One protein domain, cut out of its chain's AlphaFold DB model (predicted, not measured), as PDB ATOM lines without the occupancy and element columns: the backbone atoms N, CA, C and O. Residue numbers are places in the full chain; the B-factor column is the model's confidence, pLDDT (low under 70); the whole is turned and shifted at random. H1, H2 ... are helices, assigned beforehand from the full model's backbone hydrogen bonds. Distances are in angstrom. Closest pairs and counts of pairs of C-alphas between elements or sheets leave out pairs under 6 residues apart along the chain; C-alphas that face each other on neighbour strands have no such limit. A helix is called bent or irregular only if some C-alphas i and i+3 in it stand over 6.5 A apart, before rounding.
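What this domain is: This is residues 268 to 334 and 368 to 438 of the 673 residues of the protein "Hypothetical protein" of Bursaphelenchus okinawaensis (UniProt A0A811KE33). This is a long, slender rod of three long helices: H3, bent but nearly straight, runs along it, H4 comes back beside H3, and H5 folds back along H4. A small head of two short helices, H1 and H2, is at one end, and H3b makes the other. The 138 printed residues hold five named helices, H1 to H5 in chain order, and no named strand: all helix. The whole is only just loose, close to extended, with a radius of gyration of the C-alphas of 21.1 A and spans of 75 by 27 by 21 A.

Where its parts are: Find C-alpha 295 at (126.482, 150.514, 149.907), where H3, residues 295 to 334, begins. By its hydrogen bonds it was assigned as one helix, but it is bent, C-alphas 310 and 313 being 6.6 A apart: H3a, 295 to 310, spans 22.8 A and H3b, 313 to 334, 31.9 A. H4, residues 370 to 397, likewise one helix by its hydrogen bonds, is bent at C-alphas 385 and 388, 6.9 A apart, into H4a, 370 to 385, 22.7 A, and H4b, 388 to 397, 14.2 A. H5, 403 to 428, spans 35.9 A and ends at (144.228, 179.742, 175.162). H1 is residues 268 to 271, H2 281 to 285.

How they stand to each other: Look first at H3b: it touches H4a at Tyr 319 and Pro 371, closest C-alphas 5.5 A apart, at a shallow tilt of 7 degrees, opposite ways. H4b and H5 form a helical hairpin, closest at C-alphas 397 and 405, 5.9 A. H2 touches H4b, closest at C-alphas 283 and 396, 7.1 A. H3a and H5 are apart. Every O i to N i+4 pair is within hydrogen-bond range in H2, H3a, H3b, H4a, H4b and H5; H1 is too short for one.

The domain as a whole: The C-alphas farthest apart, of Leu 275 and Ser 334, are 75.2 A apart. Residues 335 to 367 are not printed, and C-alphas 334 and 368 are 19.5 A apart across the cut. Of the links printed whole, H4 to H5 is tight and none is long. Low pLDDT, under 70, is found at residues 275 to 278, 281, 285 to 289, 368 and 437 to 438.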
ATOM      1  N   GLN A 268     124.406 146.544 154.717       88.31
ATOM      2  CA  GLN A 268     123.723 147.072 153.532       88.31
ATOM      3  C   GLN A 268     123.969 146.248 152.256       88.31
ATOM      4  O   GLN A 268     123.006 146.014 151.537       88.31
ATOM      5  N   GLU A 269     125.167 145.706 151.984       86.69
ATOM      6  CA  GLU A 269     125.343 144.772 150.845       86.69
ATOM      7  C   GLU A 269     124.467 143.515 150.981       86.69
ATOM      8  O   GLU A 269     123.968 143.002 149.980       86.69
ATOM      9  N   THR A 270     124.239 143.035 152.209       83.88
ATOM     10  CA  THR A 270     123.371 141.874 152.465       83.88
ATOM     11  C   THR A 270     121.886 142.224 152.313       83.88
ATOM     12  O   THR A 270     121.118 141.427 151.776       83.88
ATOM     13  N   ASN A 271     121.454 143.405 152.769       82.00
ATOM     14  CA  ASN A 271     120.031 143.750 152.852       82.00
ATOM     15  C   ASN A 271     119.497 144.497 151.620       82.00
ATOM     16  O   ASN A 271     118.380 144.214 151.200       82.00
ATOM     17  N   TYR A 272     120.279 145.386 150.999       80.56
ATOM     18  CA  TYR A 272     119.829 146.221 149.875       80.56
ATOM     19  C   TYR A 272     119.400 145.407 148.641       80.56
ATOM     20  O   TYR A 272     118.488 145.795 147.919       80.56
ATOM     21  N   TYR A 273     120.040 144.257 148.407       72.81
ATOM     22  CA  TYR A 273     119.755 143.377 147.266       72.81
ATOM     23  C   TYR A 273     118.851 142.181 147.608       72.81
ATOM     24  O   TYR A 273     118.634 141.325 146.749       72.81
ATOM     25  N   SER A 274     118.341 142.092 148.840       70.25
ATOM     26  CA  SER A 274     117.530 140.959 149.297       70.25
ATOM     27  C   SER A 274     116.037 141.287 149.261       70.25
ATOM     28  O   SER A 274     115.597 142.280 149.830       70.25
ATOM     29  N   LEU A 275     115.234 140.406 148.648       62.25
ATOM     30  CA  LEU A 275     113.769 140.552 148.526       62.25
ATOM     31  C   LEU A 275     113.033 140.647 149.876       62.25
ATOM     32  O   LEU A 275     111.888 141.091 149.936       62.25
ATOM     33  N   ARG A 276     113.685 140.216 150.959       64.88
ATOM     34  CA  ARG A 276     113.339 140.532 152.346       64.88
ATOM     35  C   ARG A 276     114.645 140.843 153.083       64.88
ATOM     36  O   ARG A 276     115.602 140.093 152.883       64.88
ATOM     37  N   PRO A 277     114.715 141.889 153.923       67.38
ATOM     38  CA  PRO A 277     115.873 142.097 154.782       67.38
ATOM     39  C   PRO A 277     116.008 140.945 155.790       67.38
ATOM     40  O   PRO A 277     115.017 140.312 156.159       67.38
ATOM     41  N   ILE A 278     117.238 140.660 156.218       68.19
ATOM     42  CA  ILE A 278     117.574 139.511 157.065       68.19
ATOM     43  C   ILE A 278     118.350 139.992 158.293       68.19
ATOM     44  O   ILE A 278     119.405 140.624 158.185       68.19
ATOM     45  N   GLY A 279     117.831 139.650 159.474       70.94
ATOM     46  CA  GLY A 279     118.411 140.031 160.758       70.94
ATOM     47  C   GLY A 279     118.392 141.544 160.990       70.94
ATOM     48  O   GLY A 279     117.492 142.254 160.550       70.94
ATOM     49  N   ILE A 280     119.423 142.039 161.676       70.44
ATOM     50  CA  ILE A 280     119.511 143.409 162.216       70.44
ATOM     51  C   ILE A 280     119.400 144.485 161.108       70.44
ATOM     52  O   ILE A 280     118.960 145.608 161.348       70.44
ATOM     53  N   GLY A 281     119.720 144.139 159.856       68.12
ATOM     54  CA  GLY A 281     119.553 145.032 158.707       68.12
ATOM     55  C   GLY A 281     118.106 145.416 158.381       68.12
ATOM     56  O   GLY A 281     117.904 146.414 157.697       68.12
ATOM     57  N   GLN A 282     117.099 144.711 158.913       71.81
ATOM     58  CA  GLN A 282     115.687 145.087 158.777       71.81
ATOM     59  C   GLN A 282     115.388 146.481 159.350       71.81
ATOM     60  O   GLN A 282     114.601 147.226 158.767       71.81
ATOM     61  N   HIS A 283     116.064 146.882 160.428       72.88
ATOM     62  CA  HIS A 283     115.912 148.218 161.015       72.88
ATOM     63  C   HIS A 283     116.487 149.311 160.099       72.88
ATOM     64  O   HIS A 283     115.925 150.397 159.973       72.88
ATOM     65  N   LEU A 284     117.557 148.985 159.367       74.31
ATOM     66  CA  LEU A 284     118.130 149.837 158.324       74.31
ATOM     67  C   LEU A 284     117.361 149.778 156.991       74.31
ATOM     68  O   LEU A 284     117.588 150.638 156.145       74.31
ATOM     69  N   ALA A 285     116.445 148.824 156.792       66.62
ATOM     70  CA  ALA A 285     115.688 148.669 155.545       66.62
ATOM     71  C   ALA A 285     114.557 149.702 155.376       66.62
ATOM     72  O   ALA A 285     114.177 150.023 154.254       66.62
ATOM     73  N   VAL A 286     114.056 150.281 156.474       65.38
ATOM     74  CA  VAL A 286     113.169 151.461 156.411       65.38
ATOM     75  C   VAL A 286     113.958 152.690 155.941       65.38
ATOM     76  O   VAL A 286     113.450 153.512 155.185       65.38
ATOM     77  N   ALA A 287     115.229 152.791 156.342       63.53
ATOM     78  CA  ALA A 287     116.119 153.876 155.947       63.53
ATOM     79  C   ALA A 287     116.782 153.664 154.569       63.53
ATOM     80  O   ALA A 287     117.166 154.645 153.940       63.53
ATOM     81  N   SER A 288     116.914 152.429 154.065       60.56
ATOM     82  CA  SER A 288     117.691 152.110 152.848       60.56
ATOM     83  C   SER A 288     117.101 152.652 151.540       60.56
ATOM     84  O   SER A 288     117.769 152.602 150.508       60.56
ATOM     85  N   GLN A 289     115.891 153.217 151.576       62.41
ATOM     86  CA  GLN A 289     115.322 154.007 150.479       62.41
ATOM     87  C   GLN A 289     115.997 155.386 150.331       62.41
ATOM     88  O   GLN A 289     115.928 156.002 149.268       62.41
ATOM     89  N   LEU A 290     116.679 155.878 151.372       74.50
ATOM     90  CA  LEU A 290     117.488 157.093 151.312       74.50
ATOM     91  C   LEU A 290     118.826 156.792 150.626       74.50
ATOM     92  O   LEU A 290     119.597 155.948 151.083       74.50
ATOM     93  N   ILE A 291     119.146 157.577 149.592       79.12
ATOM     94  CA  ILE A 291     120.381 157.491 148.781       79.12
ATOM     95  C   ILE A 291     121.652 157.399 149.650       79.12
ATOM     96  O   ILE A 291     122.618 156.732 149.284       79.12
ATOM     97  N   VAL A 292     121.639 158.034 150.825       79.75
ATOM     98  CA  VAL A 292     122.754 158.097 151.783       79.75
ATOM     99  C   VAL A 292     123.179 156.718 152.318       79.75
ATOM    100  O   VAL A 292     124.346 156.535 152.650       79.75
ATOM    101  N   TYR A 293     122.271 155.735 152.366       82.56
ATOM    102  CA  TYR A 293     122.544 154.390 152.900       82.56
ATOM    103  C   TYR A 293     122.801 153.322 151.829       82.56
ATOM    104  O   TYR A 293     122.941 152.141 152.152       82.56
ATOM    105  N   LEU A 294     122.930 153.724 150.561       87.31
ATOM    106  CA  LEU A 294     123.373 152.846 149.480       87.31
ATOM    107  C   LEU A 294     124.810 152.342 149.764       87.31
ATOM    108  O   LEU A 294     125.664 153.164 150.112       87.31
ATOM    109  N   PRO A 295     125.152 151.048 149.566       86.62
ATOM    110  CA  PRO A 295     126.482 150.514 149.907       86.62
ATOM    111  C   PRO A 295     127.661 151.285 149.293       86.62
ATOM    112  O   PRO A 295     128.683 151.507 149.944       86.62
ATOM    113  N   VAL A 296     127.502 151.756 148.051       88.69
ATOM    114  CA  VAL A 296     128.506 152.564 147.335       88.69
ATOM    115  C   VAL A 296     128.671 153.954 147.963       88.69
ATOM    116  O   VAL A 296     129.786 154.471 148.018       88.69
ATOM    117  N   VAL A 297     127.595 154.548 148.488       91.00
ATOM    118  CA  VAL A 297     127.644 155.840 149.191       91.00
ATOM    119  C   VAL A 297     128.263 155.673 150.578       91.00
ATOM    120  O   VAL A 297     129.092 156.492 150.960       91.00
ATOM    121  N   ILE A 298     127.990 154.570 151.283       91.94
ATOM    122  CA  ILE A 298     128.671 154.223 152.543       91.94
ATOM    123  C   ILE A 298     130.187 154.090 152.321       91.94
ATOM    124  O   ILE A 298     130.968 154.727 153.028       91.94
ATOM    125  N   LEU A 299     130.618 153.366 151.281       92.81
ATOM    126  CA  LEU A 299     132.030 153.301 150.876       92.81
ATOM    127  C   LEU A 299     132.597 154.690 150.522       92.81
ATOM    128  O   LEU A 299     133.701 155.029 150.946       92.81
ATOM    129  N   GLY A 300     131.832 155.520 149.805       93.25
ATOM    130  CA  GLY A 300     132.201 156.901 149.482       93.25
ATOM    131  C   GLY A 300     132.396 157.786 150.720       93.25
ATOM    132  O   GLY A 300     133.414 158.468 150.824       93.25
ATOM    133  N   THR A 301     131.474 157.740 151.687       93.81
ATOM    134  CA  THR A 301     131.578 158.487 152.955       93.81
ATOM    135  C   THR A 301     132.739 158.005 153.820       93.81
ATOM    136  O   THR A 301     133.428 158.837 154.411       93.81
ATOM    137  N   PHE A 302     133.039 156.701 153.836       95.12
ATOM    138  CA  PHE A 302     134.233 156.171 154.496       95.12
ATOM    139  C   PHE A 302     135.518 156.706 153.846       95.12
ATOM    140  O   PHE A 302     136.359 157.279 154.537       95.12
ATOM    141  N   VAL A 303     135.655 156.606 152.517       95.31
ATOM    142  CA  VAL A 303     136.831 157.122 151.792       95.31
ATOM    143  C   VAL A 303     136.984 158.636 151.984       95.31
ATOM    144  O   VAL A 303     138.085 159.103 152.270       95.31
ATOM    145  N   ALA A 304     135.894 159.403 151.902       95.56
ATOM    146  CA  ALA A 304     135.914 160.843 152.152       95.56
ATOM    147  C   ALA A 304     136.324 161.172 153.598       95.56
ATOM    148  O   ALA A 304     137.165 162.043 153.810       95.56
ATOM    149  N   THR A 305     135.810 160.430 154.586       95.88
ATOM    150  CA  THR A 305     136.212 160.564 155.994       95.88
ATOM    151  C   THR A 305     137.707 160.309 156.160       95.88
ATOM    152  O   THR A 305     138.396 161.142 156.742       95.88
ATOM    153  N   ILE A 306     138.244 159.226 155.587       95.50
ATOM    154  CA  ILE A 306     139.683 158.925 155.615       95.50
ATOM    155  C   ILE A 306     140.507 160.052 154.965       95.50
ATOM    156  O   ILE A 306     141.531 160.449 155.515       95.50
ATOM    157  N   VAL A 307     140.062 160.634 153.846       95.56
ATOM    158  CA  VAL A 307     140.757 161.772 153.211       95.56
ATOM    159  C   VAL A 307     140.779 163.010 154.119       95.56
ATOM    160  O   VAL A 307     141.839 163.615 154.287       95.56
ATOM    161  N   LEU A 308     139.662 163.365 154.763       95.50
ATOM    162  CA  LEU A 308     139.610 164.474 155.729       95.50
ATOM    163  C   LEU A 308     140.469 164.195 156.972       95.50
ATOM    164  O   LEU A 308     141.174 165.081 157.458       95.50
ATOM    165  N   MET A 309     140.479 162.947 157.440       94.06
ATOM    166  CA  MET A 309     141.329 162.482 158.535       94.06
ATOM    167  C   MET A 309     142.816 162.628 158.207       94.06
ATOM    168  O   MET A 309     143.572 163.097 159.052       94.06
ATOM    169  N   MET A 310     143.242 162.334 156.975       94.12
ATOM    170  CA  MET A 310     144.627 162.557 156.537       94.12
ATOM    171  C   MET A 310     145.005 164.047 156.432       94.12
ATOM    172  O   MET A 310     146.190 164.378 156.495       94.12
ATOM    173  N   ILE A 311     144.026 164.956 156.313       94.19
ATOM    174  CA  ILE A 311     144.240 166.414 156.320       94.19
ATOM    175  C   ILE A 311     144.373 166.953 157.755       94.19
ATOM    176  O   ILE A 311     145.226 167.809 158.001       94.19
ATOM    177  N   ALA A 312     143.600 166.439 158.718       94.44
ATOM    178  CA  ALA A 312     143.600 166.892 160.115       94.44
ATOM    179  C   ALA A 312     145.005 167.096 160.744       94.44
ATOM    180  O   ALA A 312     145.286 168.196 161.239       94.44
ATOM    181  N   PRO A 313     145.945 166.129 160.699       94.56
ATOM    182  CA  PRO A 313     147.263 166.304 161.308       94.56
ATOM    183  C   PRO A 313     148.167 167.285 160.547       94.56
ATOM    184  O   PRO A 313     149.091 167.842 161.144       94.56
ATOM    185  N   ILE A 314     147.892 167.556 159.265       93.25
ATOM    186  CA  ILE A 314     148.600 168.580 158.482       93.25
ATOM    187  C   ILE A 314     148.270 169.975 159.024       93.25
ATOM    188  O   ILE A 314     149.161 170.817 159.125       93.25
ATOM    189  N   ILE A 315     147.023 170.218 159.446       93.56
ATOM    190  CA  ILE A 315     146.617 171.501 160.042       93.56
ATOM    191  C   ILE A 315     147.322 171.724 161.392       93.56
ATOM    192  O   ILE A 315     147.849 172.810 161.649       93.56
ATOM    193  N   VAL A 316     147.422 170.681 162.226       93.19
ATOM    194  CA  VAL A 316     148.160 170.725 163.505       93.19
ATOM    195  C   VAL A 316     149.660 170.969 163.280       93.19
ATOM    196  O   VAL A 316     150.267 171.803 163.958       93.19
ATOM    197  N   TYR A 317     150.259 170.310 162.281       92.69
ATOM    198  CA  TYR A 317     151.639 170.575 161.867       92.69
ATOM    199  C   TYR A 317     151.826 172.025 161.391       92.69
ATOM    200  O   TYR A 317     152.774 172.691 161.812       92.69
ATOM    201  N   ALA A 318     150.919 172.534 160.549       89.88
ATOM    202  CA  ALA A 318     150.969 173.893 160.015       89.88
ATOM    203  C   ALA A 318     150.864 174.953 161.123       89.88
ATOM    204  O   ALA A 318     151.598 175.939 161.089       89.88
ATOM    205  N   TYR A 319     150.034 174.729 162.147       90.56
ATOM    206  CA  TYR A 319     149.993 175.584 163.338       90.56
ATOM    207  C   TYR A 319     151.353 175.641 164.052       90.56
ATOM    208  O   TYR A 319     151.904 176.726 164.265       90.56
ATOM    209  N   GLY A 320     151.941 174.478 164.354       89.94
ATOM    210  CA  GLY A 320     153.260 174.393 164.991       89.94
ATOM    211  C   GLY A 320     154.376 175.031 164.160       89.94
ATOM    212  O   GLY A 320     155.240 175.724 164.704       89.94
ATOM    213  N   TYR A 321     154.346 174.841 162.839       87.31
ATOM    214  CA  TYR A 321     155.308 175.424 161.907       87.31
ATOM    215  C   TYR A 321     155.181 176.950 161.816       87.31
ATOM    216  O   TYR A 321     156.187 177.645 161.957       87.31
ATOM    217  N   ASN A 322     153.964 177.483 161.670       85.50
ATOM    218  CA  ASN A 322     153.719 178.925 161.595       85.50
ATOM    219  C   ASN A 322     154.167 179.637 162.881       85.50
ATOM    220  O   ASN A 322     154.850 180.659 162.816       85.50
ATOM    221  N   LYS A 323     153.859 179.069 164.056       86.25
ATOM    222  CA  LYS A 323     154.310 179.608 165.351       86.25
ATOM    223  C   LYS A 323     155.832 179.531 165.515       86.25
ATOM    224  O   LYS A 323     156.434 180.485 166.007       86.25
ATOM    225  N   TYR A 324     156.475 178.448 165.069       85.25
ATOM    226  CA  TYR A 324     157.939 178.364 165.023       85.25
ATOM    227  C   TYR A 324     158.545 179.442 164.114       85.25
ATOM    228  O   TYR A 324     159.423 180.178 164.563       85.25
ATOM    229  N   TYR A 325     158.055 179.585 162.878       81.50
ATOM    230  CA  TYR A 325     158.558 180.573 161.919       81.50
ATOM    231  C   TYR A 325     158.387 182.010 162.429       81.50
ATOM    232  O   TYR A 325     159.346 182.776 162.394       81.50
ATOM    233  N   ALA A 326     157.229 182.355 163.003       81.25
ATOM    234  CA  ALA A 326     156.991 183.670 163.601       81.25
ATOM    235  C   ALA A 326     157.954 183.974 164.767       81.25
ATOM    236  O   ALA A 326     158.538 185.054 164.820       81.25
ATOM    237  N   THR A 327     158.194 182.996 165.656       83.00
ATOM    238  CA  THR A 327     159.156 183.133 166.771       83.00
ATOM    239  C   THR A 327     160.584 183.350 166.253       83.00
ATOM    240  O   THR A 327     161.351 184.122 166.823       83.00
ATOM    241  N   VAL A 328     160.948 182.673 165.158       81.00
ATOM    242  CA  VAL A 328     162.262 182.807 164.515       81.00
ATOM    243  C   VAL A 328     162.414 184.156 163.813       81.00
ATOM    244  O   VAL A 328     163.444 184.802 163.996       81.00
ATOM    245  N   LYS A 329     161.400 184.608 163.061       78.88
ATOM    246  CA  LYS A 329     161.418 185.914 162.392       78.88
ATOM    247  C   LYS A 329     161.538 187.050 163.409       78.88
ATOM    248  O   LYS A 329     162.496 187.807 163.330       78.88
ATOM    249  N   ALA A 330     160.655 187.101 164.411       80.25
ATOM    250  CA  ALA A 330     160.683 188.145 165.438       80.25
ATOM    251  C   ALA A 330     162.041 188.223 166.157       80.25
ATOM    252  O   ALA A 330     162.535 189.311 166.452       80.25
ATOM    253  N   LYS A 331     162.693 187.071 166.378       80.38
ATOM    254  CA  LYS A 331     164.052 187.044 166.913       80.38
ATOM    255  C   LYS A 331     165.074 187.665 165.944       80.38
ATOM    256  O   LYS A 331     165.894 188.458 166.396       80.38
ATOM    257  N   TYR A 332     165.052 187.339 164.651       74.88
ATOM    258  CA  TYR A 332     165.994 187.937 163.695       74.88
ATOM    259  C   TYR A 332     165.751 189.420 163.435       74.88
ATOM    260  O   TYR A 332     166.726 190.150 163.295       74.88
ATOM    261  N   ASP A 333     164.496 189.864 163.460       77.00
ATOM    262  CA  ASP A 333     164.146 191.283 163.384       77.00
ATOM    263  C   ASP A 333     164.700 192.042 164.615       77.00
ATOM    264  O   ASP A 333     165.192 193.158 164.479       77.00
ATOM    265  N   SER A 334     164.736 191.409 165.801       78.38
ATOM    266  CA  SER A 334     165.382 191.964 167.010       78.38
ATOM    267  C   SER A 334     166.920 191.855 167.045       78.38
ATOM    268  O   SER A 334     167.570 192.608 167.763       78.38
ATOM    269  N   GLY A 368     148.821 184.199 161.391       66.00
ATOM    270  CA  GLY A 368     148.943 182.792 161.796       66.00
ATOM    271  C   GLY A 368     147.686 182.166 162.431       66.00
ATOM    272  O   GLY A 368     147.776 181.047 162.936       66.00
ATOM    273  N   TYR A 369     146.524 182.826 162.363       75.75
ATOM    274  CA  TYR A 369     145.198 182.264 162.657       75.75
ATOM    275  C   TYR A 369     144.680 181.337 161.545       75.75
ATOM    276  O   TYR A 369     143.795 180.527 161.813       75.75
ATOM    277  N   GLY A 370     145.238 181.387 160.326       85.00
ATOM    278  CA  GLY A 370     144.846 180.519 159.202       85.00
ATOM    279  C   GLY A 370     144.614 179.033 159.559       85.00
ATOM    280  O   GLY A 370     143.563 178.508 159.199       85.00
ATOM    281  N   PRO A 371     145.505 178.360 160.321       90.12
ATOM    282  CA  PRO A 371     145.287 176.988 160.794       90.12
ATOM    283  C   PRO A 371     144.070 176.790 161.714       90.12
ATOM    284  O   PRO A 371     143.470 175.724 161.685       90.12
ATOM    285  N   HIS A 372     143.666 177.792 162.506       90.38
ATOM    286  CA  HIS A 372     142.422 177.714 163.289       90.38
ATOM    287  C   HIS A 372     141.198 177.797 162.368       90.38
ATOM    288  O   HIS A 372     140.247 177.038 162.532       90.38
ATOM    289  N   VAL A 373     141.236 178.681 161.365       91.69
ATOM    290  CA  VAL A 373     140.153 178.833 160.381       91.69
ATOM    291  C   VAL A 373     139.973 177.541 159.576       91.69
ATOM    292  O   VAL A 373     138.858 177.033 159.472       91.69
ATOM    293  N   THR A 374     141.059 176.945 159.073       92.00
ATOM    294  CA  THR A 374     140.975 175.662 158.356       92.00
ATOM    295  C   THR A 374     140.594 174.495 159.268       92.00
ATOM    296  O   THR A 374     139.914 173.584 158.803       92.00
ATOM    297  N   ALA A 375     140.942 174.520 160.560       94.38
ATOM    298  CA  ALA A 375     140.489 173.514 161.523       94.38
ATOM    299  C   ALA A 375     138.978 173.564 161.804       94.38
ATOM    300  O   ALA A 375     138.365 172.510 161.995       94.38
ATOM    301  N   ILE A 376     138.378 174.761 161.804       94.50
ATOM    302  CA  ILE A 376     136.924 174.952 161.930       94.50
ATOM    303  C   ILE A 376     136.217 174.463 160.661       94.50
ATOM    304  O   ILE A 376     135.284 173.669 160.759       94.50
ATOM    305  N   PHE A 377     136.692 174.852 159.471       95.75
ATOM    306  CA  PHE A 377     136.139 174.336 158.212       95.75
ATOM    307  C   PHE A 377     136.258 172.810 158.108       95.75
ATOM    308  O   PHE A 377     135.291 172.155 157.721       95.75
ATOM    309  N   LEU A 378     137.399 172.231 158.503       95.94
ATOM    310  CA  LEU A 378     137.568 170.779 158.518       95.94
ATOM    311  C   LEU A 378     136.566 170.114 159.468       95.94
ATOM    312  O   LEU A 378     135.933 169.145 159.065       95.94
ATOM    313  N   LEU A 379     136.380 170.646 160.684       95.75
ATOM    314  CA  LEU A 379     135.409 170.120 161.650       95.75
ATOM    315  C   LEU A 379     133.983 170.118 161.081       95.75
ATOM    316  O   LEU A 379     133.301 169.104 161.182       95.75
ATOM    317  N   VAL A 380     133.544 171.215 160.454       96.75
ATOM    318  CA  VAL A 380     132.195 171.316 159.872       96.75
ATOM    319  C   VAL A 380     131.984 170.270 158.772       96.75
ATOM    320  O   VAL A 380     130.996 169.542 158.804       96.75
ATOM    321  N   ILE A 381     132.927 170.134 157.833       96.69
ATOM    322  CA  ILE A 381     132.821 169.152 156.739       96.69
ATOM    323  C   ILE A 381     132.873 167.715 157.293       96.69
ATOM    324  O   ILE A 381     132.102 166.855 156.872       96.69
ATOM    325  N   LEU A 382     133.745 167.458 158.268       95.44
ATOM    326  CA  LEU A 382     133.928 166.149 158.899       95.44
ATOM    327  C   LEU A 382     132.680 165.724 159.695       95.44
ATOM    328  O   LEU A 382     132.284 164.565 159.608       95.44
ATOM    329  N   VAL A 383     131.999 166.655 160.375       95.75
ATOM    330  CA  VAL A 383     130.682 166.416 160.996       95.75
ATOM    331  C   VAL A 383     129.615 166.116 159.940       95.75
ATOM    332  O   VAL A 383     128.870 165.156 160.108       95.75
ATOM    333  N   ILE A 384     129.558 166.871 158.835       94.81
ATOM    334  CA  ILE A 384     128.580 166.637 157.755       94.81
ATOM    335  C   ILE A 384     128.737 165.231 157.145       94.81
ATOM    336  O   ILE A 384     127.734 164.569 156.889       94.81
ATOM    337  N   ILE A 385     129.971 164.747 156.951       94.19
ATOM    338  CA  ILE A 385     130.220 163.409 156.386       94.19
ATOM    339  C   ILE A 385     130.046 162.286 157.425       94.19
ATOM    340  O   ILE A 385     129.530 161.228 157.066       94.19
ATOM    341  N   LYS A 386     130.408 162.494 158.703       93.31
ATOM    342  CA  LYS A 386     130.223 161.482 159.768       93.31
ATOM    343  C   LYS A 386     128.786 161.396 160.309       93.31
ATOM    344  O   LYS A 386     128.407 160.354 160.842       93.31
ATOM    345  N   ALA A 387     127.956 162.435 160.185       92.06
ATOM    346  CA  ALA A 387     126.606 162.436 160.765       92.06
ATOM    347  C   ALA A 387     125.706 161.268 160.289       92.06
ATOM    348  O   ALA A 387     125.087 160.629 161.146       92.06
ATOM    349  N   PRO A 388     125.653 160.894 158.990       90.69
ATOM    350  CA  PRO A 388     124.841 159.759 158.549       90.69
ATOM    351  C   PRO A 388     125.349 158.401 159.043       90.69
ATOM    352  O   PRO A 388     124.535 157.535 159.363       90.69
ATOM    353  N   THR A 389     126.672 158.203 159.131       90.44
ATOM    354  CA  THR A 389     127.259 156.949 159.630       90.44
ATOM    355  C   THR A 389     127.061 156.805 161.137       90.44
ATOM    356  O   THR A 389     126.710 155.722 161.598       90.44
ATOM    357  N   ILE A 390     127.182 157.901 161.896       92.69
ATOM    358  CA  ILE A 390     126.850 157.947 163.328       92.69
ATOM    359  C   ILE A 390     125.361 157.638 163.543       92.69
ATOM    360  O   ILE A 390     125.036 156.799 164.378       92.69
ATOM    361  N   TYR A 391     124.452 158.231 162.758       91.50
ATOM    362  CA  TYR A 391     123.014 157.940 162.856       91.50
ATOM    363  C   TYR A 391     122.689 156.467 162.555       91.50
ATOM    364  O   TYR A 391     121.912 155.846 163.276       91.50
ATOM    365  N   ALA A 392     123.309 155.873 161.530       90.00
ATOM    366  CA  ALA A 392     123.100 154.462 161.211       90.00
ATOM    367  C   ALA A 392     123.624 153.520 162.312       90.00
ATOM    368  O   ALA A 392     122.959 152.541 162.641       90.00
ATOM    369  N   LEU A 393     124.779 153.825 162.917       90.81
ATOM    370  CA  LEU A 393     125.299 153.074 164.066       90.81
ATOM    371  C   LEU A 393     124.411 153.232 165.311       90.81
ATOM    372  O   LEU A 393     124.223 152.262 166.042       90.81
ATOM    373  N   LEU A 394     123.825 154.414 165.530       91.62
ATOM    374  CA  LEU A 394     122.877 154.670 166.619       91.62
ATOM    375  C   LEU A 394     121.580 153.866 166.445       91.62
ATOM    376  O   LEU A 394     121.130 153.229 167.394       91.62
ATOM    377  N   LEU A 395     121.021 153.833 165.230       89.25
ATOM    378  CA  LEU A 395     119.824 153.048 164.911       89.25
ATOM    379  C   LEU A 395     120.066 151.532 165.043       89.25
ATOM    380  O   LEU A 395     119.179 150.809 165.486       89.25
ATOM    381  N   LEU A 396     121.269 151.046 164.709       88.56
ATOM    382  CA  LEU A 396     121.661 149.659 164.982       88.56
ATOM    383  C   LEU A 396     121.769 149.389 166.491       88.56
ATOM    384  O   LEU A 396     121.224 148.399 166.969       88.56
ATOM    385  N   TYR A 397     122.425 150.276 167.245       90.56
ATOM    386  CA  TYR A 397     122.607 150.127 168.693       90.56
ATOM    387  C   TYR A 397     121.282 150.155 169.475       90.56
ATOM    388  O   TYR A 397     121.131 149.408 170.435       90.56
ATOM    389  N   GLN A 398     120.294 150.941 169.030       90.38
ATOM    390  CA  GLN A 398     118.948 150.981 169.621       90.38
ATOM    391  C   GLN A 398     118.179 149.645 169.498       90.38
ATOM    392  O   GLN A 398     117.216 149.426 170.231       90.38
ATOM    393  N   HIS A 399     118.576 148.761 168.578       84.31
ATOM    394  CA  HIS A 399     117.919 147.469 168.349       84.31
ATOM    395  C   HIS A 399     118.773 146.249 168.725       84.31
ATOM    396  O   HIS A 399     118.228 145.164 168.915       84.31
ATOM    397  N   ASP A 400     120.091 146.409 168.849       80.88
ATOM    398  CA  ASP A 400     121.026 145.372 169.282       80.88
ATOM    399  C   ASP A 400     122.084 146.024 170.189       80.88
ATOM    400  O   ASP A 400     123.055 146.614 169.709       80.88
ATOM    401  N   GLU A 401     121.874 145.956 171.511       84.06
ATOM    402  CA  GLU A 401     122.573 146.740 172.552       84.06
ATOM    403  C   GLU A 401     124.058 146.356 172.769       84.06
ATOM    404  O   GLU A 401     124.623 146.494 173.858       84.06
ATOM    405  N   LYS A 402     124.740 145.848 171.740       84.25
ATOM    406  CA  LYS A 402     126.109 145.340 171.845       84.25
ATOM    407  C   LYS A 402     127.089 146.463 172.213       84.25
ATOM    408  O   LYS A 402     127.174 147.464 171.494       84.25
ATOM    409  N   PRO A 403     127.930 146.277 173.255       86.50
ATOM    410  CA  PRO A 403     128.828 147.319 173.767       86.50
ATOM    411  C   PRO A 403     129.874 147.771 172.740       86.50
ATOM    412  O   PRO A 403     130.434 148.859 172.846       86.50
ATOM    413  N   PHE A 404     130.119 146.956 171.715       88.06
ATOM    414  CA  PHE A 404     130.976 147.285 170.587       88.06
ATOM    415  C   PHE A 404     130.388 148.384 169.676       88.06
ATOM    416  O   PHE A 404     131.116 149.307 169.314       88.06
ATOM    417  N   LEU A 405     129.079 148.364 169.374       90.38
ATOM    418  CA  LEU A 405     128.426 149.434 168.598       90.38
ATOM    419  C   LEU A 405     128.465 150.763 169.364       90.38
ATOM    420  O   LEU A 405     128.836 151.797 168.802       90.38
ATOM    421  N   LEU A 406     128.184 150.709 170.670       91.94
ATOM    422  CA  LEU A 406     128.352 151.839 171.585       91.94
ATOM    423  C   LEU A 406     129.803 152.353 171.606       91.94
ATOM    424  O   LEU A 406     130.026 153.558 171.591       91.94
ATOM    425  N   SER A 407     130.795 151.458 171.592       92.38
ATOM    426  CA  SER A 407     132.215 151.837 171.593       92.38
ATOM    427  C   SER A 407     132.632 152.556 170.306       92.38
ATOM    428  O   SER A 407     133.379 153.531 170.381       92.38
ATOM    429  N   CYS A 408     132.104 152.149 169.144       93.31
ATOM    430  CA  CYS A 408     132.265 152.900 167.895       93.31
ATOM    431  C   CYS A 408     131.680 154.315 168.027       93.31
ATOM    432  O   CYS A 408     132.387 155.289 167.785       93.31
ATOM    433  N   LEU A 409     130.428 154.446 168.483       94.38
ATOM    434  CA  LEU A 409     129.774 155.748 168.690       94.38
ATOM    435  C   LEU A 409     130.554 156.653 169.663       94.38
ATOM    436  O   LEU A 409     130.761 157.834 169.382       94.38
ATOM    437  N   ILE A 410     131.032 156.102 170.784       95.00
ATOM    438  CA  ILE A 410     131.829 156.834 171.774       95.00
ATOM    439  C   ILE A 410     133.160 157.298 171.176       95.00
ATOM    440  O   ILE A 410     133.545 158.440 171.417       95.00
ATOM    441  N   ALA A 411     133.858 156.467 170.396       95.12
ATOM    442  CA  ALA A 411     135.128 156.847 169.776       95.12
ATOM    443  C   ALA A 411     134.962 158.018 168.792       95.12
ATOM    444  O   ALA A 411     135.669 159.020 168.912       95.12
ATOM    445  N   GLU A 412     133.971 157.928 167.901       94.31
ATOM    446  CA  GLU A 412     133.622 158.960 166.914       94.31
ATOM    447  C   GLU A 412     133.316 160.315 167.588       94.31
ATOM    448  O   GLU A 412     133.854 161.361 167.211       94.31
ATOM    449  N   ILE A 413     132.495 160.298 168.644       94.38
ATOM    450  CA  ILE A 413     132.133 161.489 169.430       94.38
ATOM    451  C   ILE A 413     133.349 162.022 170.210       94.38
ATOM    452  O   ILE A 413     133.596 163.232 170.237       94.38
ATOM    453  N   THR A 414     134.150 161.136 170.805       95.25
ATOM    454  CA  THR A 414     135.363 161.497 171.557       95.25
ATOM    455  C   THR A 414     136.401 162.164 170.658       95.25
ATOM    456  O   THR A 414     137.040 163.128 171.083       95.25
ATOM    457  N   TYR A 415     136.546 161.728 169.403       95.69
ATOM    458  CA  TYR A 415     137.426 162.387 168.441       95.69
ATOM    459  C   TYR A 415     136.987 163.830 168.166       95.69
ATOM    460  O   TYR A 415     137.813 164.742 168.272       95.69
ATOM    461  N   LEU A 416     135.696 164.054 167.891       95.00
ATOM    462  CA  LEU A 416     135.135 165.388 167.649       95.00
ATOM    463  C   LEU A 416     135.369 166.330 168.841       95.00
ATOM    464  O   LEU A 416     135.869 167.445 168.660       95.00
ATOM    465  N   PHE A 417     135.108 165.869 170.069       95.50
ATOM    466  CA  PHE A 417     135.422 166.642 171.274       95.50
ATOM    467  C   PHE A 417     136.930 166.858 171.461       95.50
ATOM    468  O   PHE A 417     137.334 167.967 171.809       95.50
ATOM    469  N   SER A 418     137.782 165.863 171.179       95.38
ATOM    470  CA  SER A 418     139.244 166.019 171.266       95.38
ATOM    471  C   SER A 418     139.763 167.107 170.323       95.38
ATOM    472  O   SER A 418     140.613 167.901 170.714       95.38
ATOM    473  N   TRP A 419     139.203 167.200 169.111       96.12
ATOM    474  CA  TRP A 419     139.554 168.222 168.129       96.12
ATOM    475  C   TRP A 419     139.174 169.618 168.632       96.12
ATOM    476  O   TRP A 419     140.010 170.521 168.636       96.12
ATOM    477  N   ILE A 420     137.949 169.788 169.140       95.31
ATOM    478  CA  ILE A 420     137.495 171.054 169.734       95.31
ATOM    479  C   ILE A 420     138.398 171.447 170.916       95.31
ATOM    480  O   ILE A 420     138.905 172.569 170.958       95.31
ATOM    481  N   LEU A 421     138.670 170.520 171.840       94.56
ATOM    482  CA  LEU A 421     139.528 170.752 173.006       94.56
ATOM    483  C   LEU A 421     140.976 171.097 172.619       94.56
ATOM    484  O   LEU A 421     141.573 171.975 173.240       94.56
ATOM    485  N   LEU A 422     141.531 170.474 171.575       94.00
ATOM    486  CA  LEU A 422     142.861 170.784 171.042       94.00
ATOM    487  C   LEU A 422     142.939 172.224 170.516       94.00
ATOM    488  O   LEU A 422     143.872 172.959 170.848       94.00
ATOM    489  N   TRP A 423     141.960 172.649 169.715       94.19
ATOM    490  CA  TRP A 423     141.958 173.990 169.125       94.19
ATOM    491  C   TRP A 423     141.591 175.081 170.138       94.19
ATOM    492  O   TRP A 423     142.146 176.182 170.064       94.19
ATOM    493  N   LEU A 424     140.782 174.772 171.157       92.19
ATOM    494  CA  LEU A 424     140.619 175.619 172.344       92.19
ATOM    495  C   LEU A 424     141.937 175.741 173.127       92.19
ATOM    496  O   LEU A 424     142.378 176.856 173.401       92.19
ATOM    497  N   LEU A 425     142.630 174.630 173.407       91.12
ATOM    498  CA  LEU A 425     143.935 174.628 174.083       91.12
ATOM    499  C   LEU A 425     144.974 175.464 173.321       91.12
ATOM    500  O   LEU A 425     145.720 176.223 173.938       91.12
ATOM    501  N   TYR A 426     145.018 175.367 171.990       89.94
ATOM    502  CA  TYR A 426     145.900 176.184 171.149       89.94
ATOM    503  C   TYR A 426     145.502 177.664 171.104       89.94
ATOM    504  O   TYR A 426     146.383 178.511 170.967       89.94
ATOM    505  N   THR A 427     144.216 177.985 171.272       88.12
ATOM    506  CA  THR A 427     143.724 179.370 171.361       88.12
ATOM    507  C   THR A 427     144.103 179.997 172.704       88.12
ATOM    508  O   THR A 427     144.726 181.058 172.731       88.12
ATOM    509  N   CYS A 428     143.831 179.308 173.819       87.56
ATOM    510  CA  CYS A 428     144.228 179.742 175.162       87.56
ATOM    511  C   CYS A 428     145.758 179.825 175.307       87.56
ATOM    512  O   CYS A 428     146.288 180.749 175.918       87.56
ATOM    513  N   LYS A 429     146.493 178.882 174.703       86.44
ATOM    514  CA  LYS A 429     147.960 178.856 174.680       86.44
ATOM    515  C   LYS A 429     148.502 179.396 173.352       86.44
ATOM    516  O   LYS A 429     149.112 178.663 172.569       86.44
ATOM    517  N   ARG A 430     148.306 180.701 173.118       77.06
ATOM    518  CA  ARG A 430     148.792 181.423 171.919       77.06
ATOM    519  C   ARG A 430     150.324 181.414 171.785       77.06
ATOM    520  O   ARG A 430     150.824 181.465 170.655       77.06
ATOM    521  N   GLU A 431     151.051 181.341 172.906       80.19
ATOM    522  CA  GLU A 431     152.519 181.359 172.979       80.19
ATOM    523  C   GLU A 431     153.154 179.973 173.171       80.19
ATOM    524  O   GLU A 431     152.838 179.231 174.106       80.19
ATOM    525  N   TRP A 432     154.153 179.669 172.338       82.62
ATOM    526  CA  TRP A 432     154.960 178.452 172.431       82.62
ATOM    527  C   TRP A 432     156.447 178.801 172.357       82.62
ATOM    528  O   TRP A 432     156.969 179.147 171.303       82.62
ATOM    529  N   LYS A 433     157.156 178.683 173.485       82.62
ATOM    530  CA  LYS A 433     158.595 178.980 173.573       82.62
ATOM    531  C   LYS A 433     159.410 177.883 172.868       82.62
ATOM    532  O   LYS A 433     159.687 176.836 173.452       82.62
ATOM    533  N   PHE A 434     159.752 178.096 171.597       83.00
ATOM    534  CA  PHE A 434     160.593 177.187 170.807       83.00
ATOM    535  C   PHE A 434     162.087 177.470 171.012       83.00
ATOM    536  O   PHE A 434     162.524 178.618 171.010       83.00
ATOM    537  N   LYS A 435     162.901 176.414 171.126       81.44
ATOM    538  CA  LYS A 435     164.364 176.525 171.182       81.44
ATOM    539  C   LYS A 435     164.941 176.807 169.793       81.44
ATOM    540  O   LYS A 435     165.150 175.891 169.000       81.44
ATOM    541  N   ILE A 436     165.203 178.080 169.507       77.25
ATOM    542  CA  ILE A 436     165.881 178.521 168.281       77.25
ATOM    543  C   ILE A 436     167.384 178.190 168.401       77.25
ATOM    544  O   ILE A 436     167.991 178.545 169.414       77.25
ATOM    545  N   PRO A 437     168.010 177.507 167.420       66.44
ATOM    546  CA  PRO A 437     169.459 177.306 167.419       66.44
ATOM    547  C   PRO A 437     170.188 178.656 167.288       66.44
ATOM    548  O   PRO A 437     169.677 179.541 166.602       66.44
ATOM    549  N   PRO A 438     171.379 178.836 167.891       61.53
ATOM    550  CA  PRO A 438     172.128 180.084 167.756       61.53
ATOM    551  C   PRO A 438     172.423 180.381 166.283       61.53
ATOM    552  O   PRO A 438     172.649 179.456 165.492       61.53
TER     553      PRO A 438